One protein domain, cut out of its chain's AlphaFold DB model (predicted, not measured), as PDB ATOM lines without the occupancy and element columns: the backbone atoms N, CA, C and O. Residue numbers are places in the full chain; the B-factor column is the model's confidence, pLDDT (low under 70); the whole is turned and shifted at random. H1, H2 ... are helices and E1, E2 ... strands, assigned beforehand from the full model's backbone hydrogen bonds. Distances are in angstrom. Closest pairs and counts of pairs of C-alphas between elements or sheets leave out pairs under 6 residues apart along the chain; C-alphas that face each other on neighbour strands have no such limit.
ATOM      1  N   ASN A 889      -5.175  22.419 -21.928       80.38
ATOM      2  CA  ASN A 889      -5.402  22.003 -20.546       80.38
ATOM      3  C   ASN A 889      -6.522  20.959 -20.507       80.38
ATOM      4  O   ASN A 889      -7.610  21.194 -21.037       80.38
ATOM      5  N   CYS A 890      -6.283  19.850 -19.824       82.44
ATOM      6  CA  CYS A 890      -7.253  18.781 -19.633       82.44
ATOM      7  C   CYS A 890      -8.305  19.227 -18.617       82.44
ATOM      8  O   CYS A 890      -7.953  19.738 -17.554       82.44
ATOM      9  N   THR A 891      -9.591  19.018 -18.895       80.12
ATOM     10  CA  THR A 891     -10.660  19.320 -17.927       80.12
ATOM     11  C   THR A 891     -11.305  18.025 -17.457       80.12
ATOM     12  O   THR A 891     -12.053  17.394 -18.196       80.12
ATOM     13  N   VAL A 892     -11.003  17.625 -16.221       78.25
ATOM     14  CA  VAL A 892     -11.444  16.356 -15.622       78.25
ATOM     15  C   VAL A 892     -12.224  16.663 -14.349       78.25
ATOM     16  O   VAL A 892     -11.735  17.360 -13.464       78.25
ATOM     17  N   GLN A 893     -13.465  16.168 -14.269       72.00
ATOM     18  CA  GLN A 893     -14.388  16.404 -13.142       72.00
ATOM     19  C   GLN A 893     -14.581  17.901 -12.794       72.00
ATOM     20  O   GLN A 893     -14.762  18.269 -11.636       72.00
ATOM     21  N   GLY A 894     -14.529  18.781 -13.801       73.56
ATOM     22  CA  GLY A 894     -14.673  20.234 -13.637       73.56
ATOM     23  C   GLY A 894     -13.419  20.970 -13.143       73.56
ATOM     24  O   GLY A 894     -13.431  22.197 -13.085       73.56
ATOM     25  N   ALA A 895     -12.331  20.258 -12.835       76.12
ATOM     26  CA  ALA A 895     -11.020  20.845 -12.571       76.12
ATOM     27  C   ALA A 895     -10.177  20.878 -13.860       76.12
ATOM     28  O   ALA A 895     -10.175  19.924 -14.639       76.12
ATOM     29  N   THR A 896      -9.459  21.980 -14.087       85.06
ATOM     30  CA  THR A 896      -8.625  22.187 -15.281       85.06
ATOM     31  C   THR A 896      -7.147  22.017 -14.935       85.06
ATOM     32  O   THR A 896      -6.576  22.842 -14.221       85.06
ATOM     33  N   TYR A 897      -6.535  20.965 -15.472       84.12
ATOM     34  CA  TYR A 897      -5.144  20.566 -15.262       84.12
ATOM     35  C   TYR A 897      -4.275  21.006 -16.442       84.12
ATOM     36  O   TYR A 897      -4.669  20.876 -17.602       84.12
ATOM     37  N   ARG A 898      -3.080  21.523 -16.164       87.69
ATOM     38  CA  ARG A 898      -2.117  21.965 -17.182       87.69
ATOM     39  C   ARG A 898      -1.337  20.784 -17.741       87.69
ATOM     40  O   ARG A 898      -1.065  19.830 -17.023       87.69
ATOM     41  N   ALA A 899      -0.876  20.878 -18.985       83.75
ATOM     42  CA  ALA A 899       0.004  19.866 -19.565       83.75
ATOM     43  C   ALA A 899       1.225  19.549 -18.661       83.75
ATOM     44  O   ALA A 899       1.991  20.441 -18.287       83.75
ATOM     45  N   GLY A 900       1.395  18.270 -18.314       79.81
ATOM     46  CA  GLY A 900       2.368  17.715 -17.363       79.81
ATOM     47  C   GLY A 900       1.857  17.543 -15.920       79.81
ATOM     48  O   GLY A 900       2.478  16.820 -15.132       79.81
ATOM     49  N   GLU A 901       0.743  18.181 -15.555       86.38
ATOM     50  CA  GLU A 901       0.171  18.175 -14.203       86.38
ATOM     51  C   GLU A 901      -0.489  16.830 -13.859       86.38
ATOM     52  O   GLU A 901      -1.021  16.143 -14.730       86.38
ATOM     53  N   LEU A 902      -0.416  16.438 -12.582       86.62
ATOM     54  CA  LEU A 902      -0.952  15.170 -12.085       86.62
ATOM     55  C   LEU A 902      -2.457  15.292 -11.811       86.62
ATOM     56  O   LEU A 902      -2.888  16.129 -11.019       86.62
ATOM     57  N   ILE A 903      -3.243  14.411 -12.419       90.75
ATOM     58  CA  ILE A 903      -4.692  14.330 -12.245       90.75
ATOM     59  C   ILE A 903      -4.963  13.387 -11.066       90.75
ATOM     60  O   ILE A 903      -5.205  12.192 -11.239       90.75
ATOM     61  N   GLU A 904      -4.852  13.910  -9.841       82.94
ATOM     62  CA  GLU A 904      -4.982  13.115  -8.603       82.94
ATOM     63  C   GLU A 904      -6.339  12.398  -8.483       82.94
ATOM     64  O   GLU A 904      -6.396  11.298  -7.947       82.94
ATOM     65  N   SER A 905      -7.414  12.965  -9.040       80.12
ATOM     66  CA  SER A 905      -8.760  12.365  -9.073       80.12
ATOM     67  C   SER A 905      -8.892  11.145  -9.996       80.12
ATOM     68  O   SER A 905      -9.843  10.376  -9.858       80.12
ATOM     69  N   SER A 906      -7.947  10.953 -10.921       83.12
ATOM     70  CA  SER A 906      -7.853   9.781 -11.809       83.12
ATOM     71  C   SER A 906      -6.645   8.891 -11.494       83.12
ATOM     72  O   SER A 906      -6.531   7.795 -12.037       83.12
ATOM     73  N   SER A 907      -5.754   9.339 -10.607       84.31
ATOM     74  CA  SER A 907      -4.562   8.602 -10.186       84.31
ATOM     75  C   SER A 907      -4.846   7.747  -8.948       84.31
ATOM     76  O   SER A 907      -5.643   8.101  -8.083       84.31
ATOM     77  N   GLY A 908      -4.162   6.614  -8.828       79.31
ATOM     78  CA  GLY A 908      -4.328   5.665  -7.731       79.31
ATOM     79  C   GLY A 908      -3.035   4.920  -7.397       79.31
ATOM     80  O   GLY A 908      -1.994   5.154  -8.006       79.31
ATOM     81  N   PRO A 909      -3.066   3.967  -6.448       76.06
ATOM     82  CA  PRO A 909      -1.863   3.270  -5.983       76.06
ATOM     83  C   PRO A 909      -1.174   2.404  -7.056       76.06
ATOM     84  O   PRO A 909      -0.047   1.973  -6.832       76.06
ATOM     85  N   CYS A 910      -1.841   2.150  -8.188       74.25
ATOM     86  CA  CYS A 910      -1.365   1.340  -9.315       74.25
ATOM     87  C   CYS A 910      -1.379   2.091 -10.669       74.25
ATOM     88  O   CYS A 910      -1.147   1.470 -11.704       74.25
ATOM     89  N   LEU A 911      -1.717   3.387 -10.705       84.06
ATOM     90  CA  LEU A 911      -1.976   4.134 -11.947       84.06
ATOM     91  C   LEU A 911      -1.677   5.622 -11.734       84.06
ATOM     92  O   LEU A 911      -2.222   6.217 -10.808       84.06
ATOM     93  N   GLU A 912      -0.842   6.233 -12.568       90.56
ATOM     94  CA  GLU A 912      -0.523   7.662 -12.485       90.56
ATOM     95  C   GLU A 912      -1.015   8.373 -13.749       90.56
ATOM     96  O   GLU A 912      -0.511   8.116 -14.838       90.56
ATOM     97  N   CYS A 913      -2.017   9.244 -13.606       91.81
ATOM     98  CA  CYS A 913      -2.639   9.968 -14.715       91.81
ATOM     99  C   CYS A 913      -2.163  11.418 -14.759       91.81
ATOM    100  O   CYS A 913      -2.251  12.140 -13.762       91.81
ATOM    101  N   ARG A 914      -1.696  11.869 -15.918       93.06
ATOM    102  CA  ARG A 914      -1.205  13.227 -16.158       93.06
ATOM    103  C   ARG A 914      -1.918  13.853 -17.344       93.06
ATOM    104  O   ARG A 914      -2.423  13.164 -18.221       93.06
ATOM    105  N   CYS A 915      -1.965  15.175 -17.364       89.69
ATOM    106  CA  CYS A 915      -2.476  15.889 -18.522       89.69
ATOM    107  C   CYS A 915      -1.423  15.928 -19.642       89.69
ATOM    108  O   CYS A 915      -0.314  16.425 -19.427       89.69
ATOM    109  N   GLY A 916      -1.760  15.441 -20.830       81.75
ATOM    110  CA  GLY A 916      -0.925  15.499 -22.023       81.75
ATOM    111  C   GLY A 916      -0.840  16.905 -22.616       81.75
ATOM    112  O   GLY A 916      -1.641  17.792 -22.319       81.75
ATOM    113  N   ARG A 917       0.142  17.147 -23.496       78.69
ATOM    114  CA  ARG A 917       0.299  18.458 -24.172       78.69
ATOM    115  C   ARG A 917      -0.795  18.755 -25.207       78.69
ATOM    116  O   ARG A 917      -1.008  19.923 -25.527       78.69
ATOM    117  N   SER A 918      -1.497  17.719 -25.658       76.44
ATOM    118  CA  SER A 918      -2.707  17.756 -26.487       76.44
ATOM    119  C   SER A 918      -3.987  18.111 -25.716       76.44
ATOM    120  O   SER A 918      -5.006  18.374 -26.347       76.44
ATOM    121  N   GLY A 919      -3.965  18.140 -24.375       76.88
ATOM    122  CA  GLY A 919      -5.172  18.291 -23.548       76.88
ATOM    123  C   GLY A 919      -5.931  16.980 -23.290       76.88
ATOM    124  O   GLY A 919      -7.005  17.005 -22.690       76.88
ATOM    125  N   GLU A 920      -5.366  15.850 -23.716       79.69
ATOM    126  CA  GLU A 920      -5.825  14.485 -23.430       79.69
ATOM    127  C   GLU A 920      -5.202  13.945 -22.125       79.69
ATOM    128  O   GLU A 920      -4.228  14.507 -21.629       79.69
ATOM    129  N   MET A 921      -5.759  12.888 -21.521       83.88
ATOM    130  CA  MET A 921      -5.267  12.342 -20.245       83.88
ATOM    131  C   MET A 921      -4.395  11.090 -20.430       83.88
ATOM    132  O   MET A 921      -4.895   9.997 -20.687       83.88
ATOM    133  N   ASP A 922      -3.089  11.245 -20.217       86.62
ATOM    134  CA  ASP A 922      -2.090  10.177 -20.287       86.62
ATOM    135  C   ASP A 922      -2.066   9.398 -18.957       86.62
ATOM    136  O   ASP A 922      -1.622   9.921 -17.931       86.62
ATOM    137  N   CYS A 923      -2.557   8.155 -18.940       88.44
ATOM    138  CA  CYS A 923      -2.668   7.326 -17.729       88.44
ATOM    139  C   CYS A 923      -1.747   6.102 -17.762       88.44
ATOM    140  O   CYS A 923      -1.983   5.150 -18.503       88.44
ATOM    141  N   GLU A 924      -0.730   6.094 -16.902       83.50
ATOM    142  CA  GLU A 924       0.378   5.141 -16.967       83.50
ATOM    143  C   GLU A 924       0.350   4.156 -15.777       83.50
ATOM    144  O   GLU A 924       0.375   4.588 -14.616       83.50
ATOM    145  N   PRO A 925       0.268   2.828 -16.002       78.00
ATOM    146  CA  PRO A 925       0.186   1.847 -14.920       78.00
ATOM    147  C   PRO A 925       1.515   1.747 -14.162       78.00
ATOM    148  O   PRO A 925       2.584   1.611 -14.756       78.00
ATOM    149  N   ARG A 926       1.458   1.779 -12.826       79.00
ATOM    150  CA  ARG A 926       2.641   1.754 -11.948       79.00
ATOM    151  C   ARG A 926       2.623   0.562 -11.003       79.00
ATOM    152  O   ARG A 926       1.578   0.127 -10.527       79.00
ATOM    153  N   HIS A 927       3.810   0.022 -10.728       63.28
ATOM    154  CA  HIS A 927       3.978  -1.190  -9.930       63.28
ATOM    155  C   HIS A 927       3.601  -0.950  -8.458       63.28
ATOM    156  O   HIS A 927       4.392  -0.412  -7.681       63.28
ATOM    157  N   CYS A 928       2.391  -1.352  -8.069       67.06
ATOM    158  CA  CYS A 928       1.882  -1.144  -6.719       67.06
ATOM    159  C   CYS A 928       2.589  -2.037  -5.685       67.06
ATOM    160  O   CYS A 928       2.345  -3.243  -5.607       67.06
ATOM    161  N   GLU A 929       3.411  -1.440  -4.817       58.34
ATOM    162  CA  GLU A 929       3.892  -2.140  -3.625       58.34
ATOM    163  C   GLU A 929       2.732  -2.411  -2.643       58.34
ATOM    164  O   GLU A 929       2.006  -1.483  -2.267       58.34
ATOM    165  N   PRO A 930       2.568  -3.651  -2.140       52.41
ATOM    166  CA  PRO A 930       1.562  -3.946  -1.127       52.41
ATOM    167  C   PRO A 930       1.876  -3.198   0.174       52.41
ATOM    168  O   PRO A 930       3.005  -3.252   0.676       52.41
ATOM    169  N   GLN A 931       0.859  -2.545   0.752       62.12
ATOM    170  CA  GLN A 931       1.009  -1.702   1.944       62.12
ATOM    171  C   GLN A 931       1.825  -2.388   3.063       62.12
ATOM    172  O   GLN A 931       1.679  -3.594   3.303       62.12
ATOM    173  N   PRO A 932       2.645  -1.634   3.827       57.16
ATOM    174  CA  PRO A 932       3.645  -2.196   4.743       57.16
ATOM    175  C   PRO A 932       3.075  -3.069   5.877       57.16
ATOM    176  O   PRO A 932       3.818  -3.829   6.506       57.16
ATOM    177  N   VAL A 933       1.764  -3.005   6.131       56.47
ATOM    178  CA  VAL A 933       1.044  -3.920   7.031       56.47
ATOM    179  C   VAL A 933       0.983  -5.353   6.485       56.47
ATOM    180  O   VAL A 933       1.278  -6.295   7.222       56.47
ATOM    181  N   LEU A 934       0.710  -5.534   5.188       57.38
ATOM    182  CA  LEU A 934       0.605  -6.849   4.547       57.38
ATOM    183  C   LEU A 934       1.987  -7.511   4.429       57.38
ATOM    184  O   LEU A 934       2.160  -8.675   4.798       57.38
ATOM    185  N   LYS A 935       3.002  -6.721   4.054       58.56
ATOM    186  CA  LYS A 935       4.421  -7.127   4.020       58.56
ATOM    187  C   LYS A 935       4.896  -7.636   5.399       58.56
ATOM    188  O   LYS A 935       5.580  -8.655   5.482       58.56
ATOM    189  N   LYS A 936       4.455  -7.009   6.504       59.19
ATOM    190  CA  LYS A 936       4.695  -7.490   7.886       59.19
ATOM    191  C   LYS A 936       3.967  -8.796   8.221       59.19
ATOM    192  O   LYS A 936       4.567  -9.671   8.855       59.19
ATOM    193  N   MET A 937       2.703  -8.942   7.826       56.28
ATOM    194  CA  MET A 937       1.927 -10.164   8.083       56.28
ATOM    195  C   MET A 937       2.546 -11.380   7.383       56.28
ATOM    196  O   MET A 937       2.753 -12.407   8.032       56.28
ATOM    197  N   MET A 938       2.947 -11.248   6.115       55.62
ATOM    198  CA  MET A 938       3.591 -12.331   5.357       55.62
ATOM    199  C   MET A 938       4.922 -12.784   5.980       55.62
ATOM    200  O   MET A 938       5.142 -13.984   6.151       55.62
ATOM    201  N   ILE A 939       5.779 -11.851   6.417       60.69
ATOM    202  CA  ILE A 939       7.040 -12.185   7.111       60.69
ATOM    203  C   ILE A 939       6.765 -12.925   8.431       60.69
ATOM    204  O   ILE A 939       7.449 -13.897   8.761       60.69
ATOM    205  N   THR A 940       5.735 -12.512   9.172       57.25
ATOM    206  CA  THR A 940       5.373 -13.122  10.461       57.25
ATOM    207  C   THR A 940       4.774 -14.523  10.275       57.25
ATOM    208  O   THR A 940       5.074 -15.433  11.051       57.25
ATOM    209  N   ALA A 941       3.990 -14.740   9.214       53.00
ATOM    210  CA  ALA A 941       3.480 -16.056   8.834       53.00
ATOM    211  C   ALA A 941       4.609 -17.010   8.394       53.00
ATOM    212  O   ALA A 941       4.665 -18.152   8.852       53.00
ATOM    213  N   ALA A 942       5.559 -16.532   7.582       56.12
ATOM    214  CA  ALA A 942       6.712 -17.319   7.142       56.12
ATOM    215  C   ALA A 942       7.614 -17.756   8.314       56.12
ATOM    216  O   ALA A 942       8.102 -18.887   8.333       56.12
ATOM    217  N   GLN A 943       7.795 -16.900   9.327       62.44
ATOM    218  CA  GLN A 943       8.553 -17.244  10.536       62.44
ATOM    219  C   GLN A 943       7.832 -18.266  11.431       62.44
ATOM    220  O   GLN A 943       8.497 -19.082  12.068       62.44
TER     221      GLN A 943
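What this domain is: This is residues 889 to 943 of the 947 residues of the protein "Kielin/chordin-like protein" of Amphibalanus amphitrite (UniProt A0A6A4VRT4). A slim two-stranded hairpin, E3 and E4, has a second, shorter hairpin, E1 and E2, at the end where E3 finishes and E4 starts; beyond the opposite end the helix H1 sticks out by itself. The long loop of residues 898 to 910 runs back from the short hairpin to the start of E3, and H1 adds much of the length. The printed part has 55 residues, with four named strands and one named helix in the order E1, E2, E3, E4, H1; the two sheets, E1 - E2 and E3 - E4, are each antiparallel, and the class is mixed, helices and strands. The whole is extended, with a radius of gyration of the C-alphas of 16.5 A, and its C-alphas span 52 by 18 by 11 A, a rod in outline.

Where its parts are: E3 is residues 911 to 915, 13.5 A from first to last C-alpha, beginning at C-alpha 911 at (-1.976, 4.134, -11.947). E4 is residues 921 to 925, 13.0 A long. E1, residues 890 to 892, begins at C-alpha 890 at (-7.253, 18.781, -19.633) and is 6.3 A long; E2, residues 895 to 897, is 6.5 A long. H1, residues 932 to 943, is 16.9 A long and ends at C-alpha 943 at (8.553, -17.244, 10.536).

How they stand to each other: E3 and E4 form a hairpin, antiparallel at 159 degrees between their directions. N 914 and O 922 are 2.8 A apart and N 912 and O 924 2.9 A, both within hydrogen-bond range. E1 and E2 form the other hairpin, antiparallel at 149 degrees, with N 897 and O 890 at 2.8 A and N 890 and O 897 at 2.9 A, within hydrogen-bond range. Between E1 and E3 the closest C-alphas are those of Cys 890 and Cys 915, 5.7 A apart. Between E2 and E3 they are those of Tyr 897 and Cys 915, 6.3 A apart. E1 and E4 come closest at the C-alphas of Cys 890 and Met 921, 6.8 A apart. E2 and E4 are apart. H1 is apart from E1, E2 and E3, and its residues 932 to 943 stand free. In H1 every O i to N i+4 pair is within hydrogen-bond range.

The domain as a whole: The two C-alphas farthest apart are those of Ser 918 and Gln 943, 52.2 A. Without H1 the body of 43 residues spans 33 by 18 by 11 A. The printed part has no cut. The link from E2 to E3, 13 residues, is long; those from E1 to E2 and E3 to E4 are tight, and that from E4 to H1 is short. The mean pLDDT of the printed part is 75.0, and residues 927 to 943 are under 70.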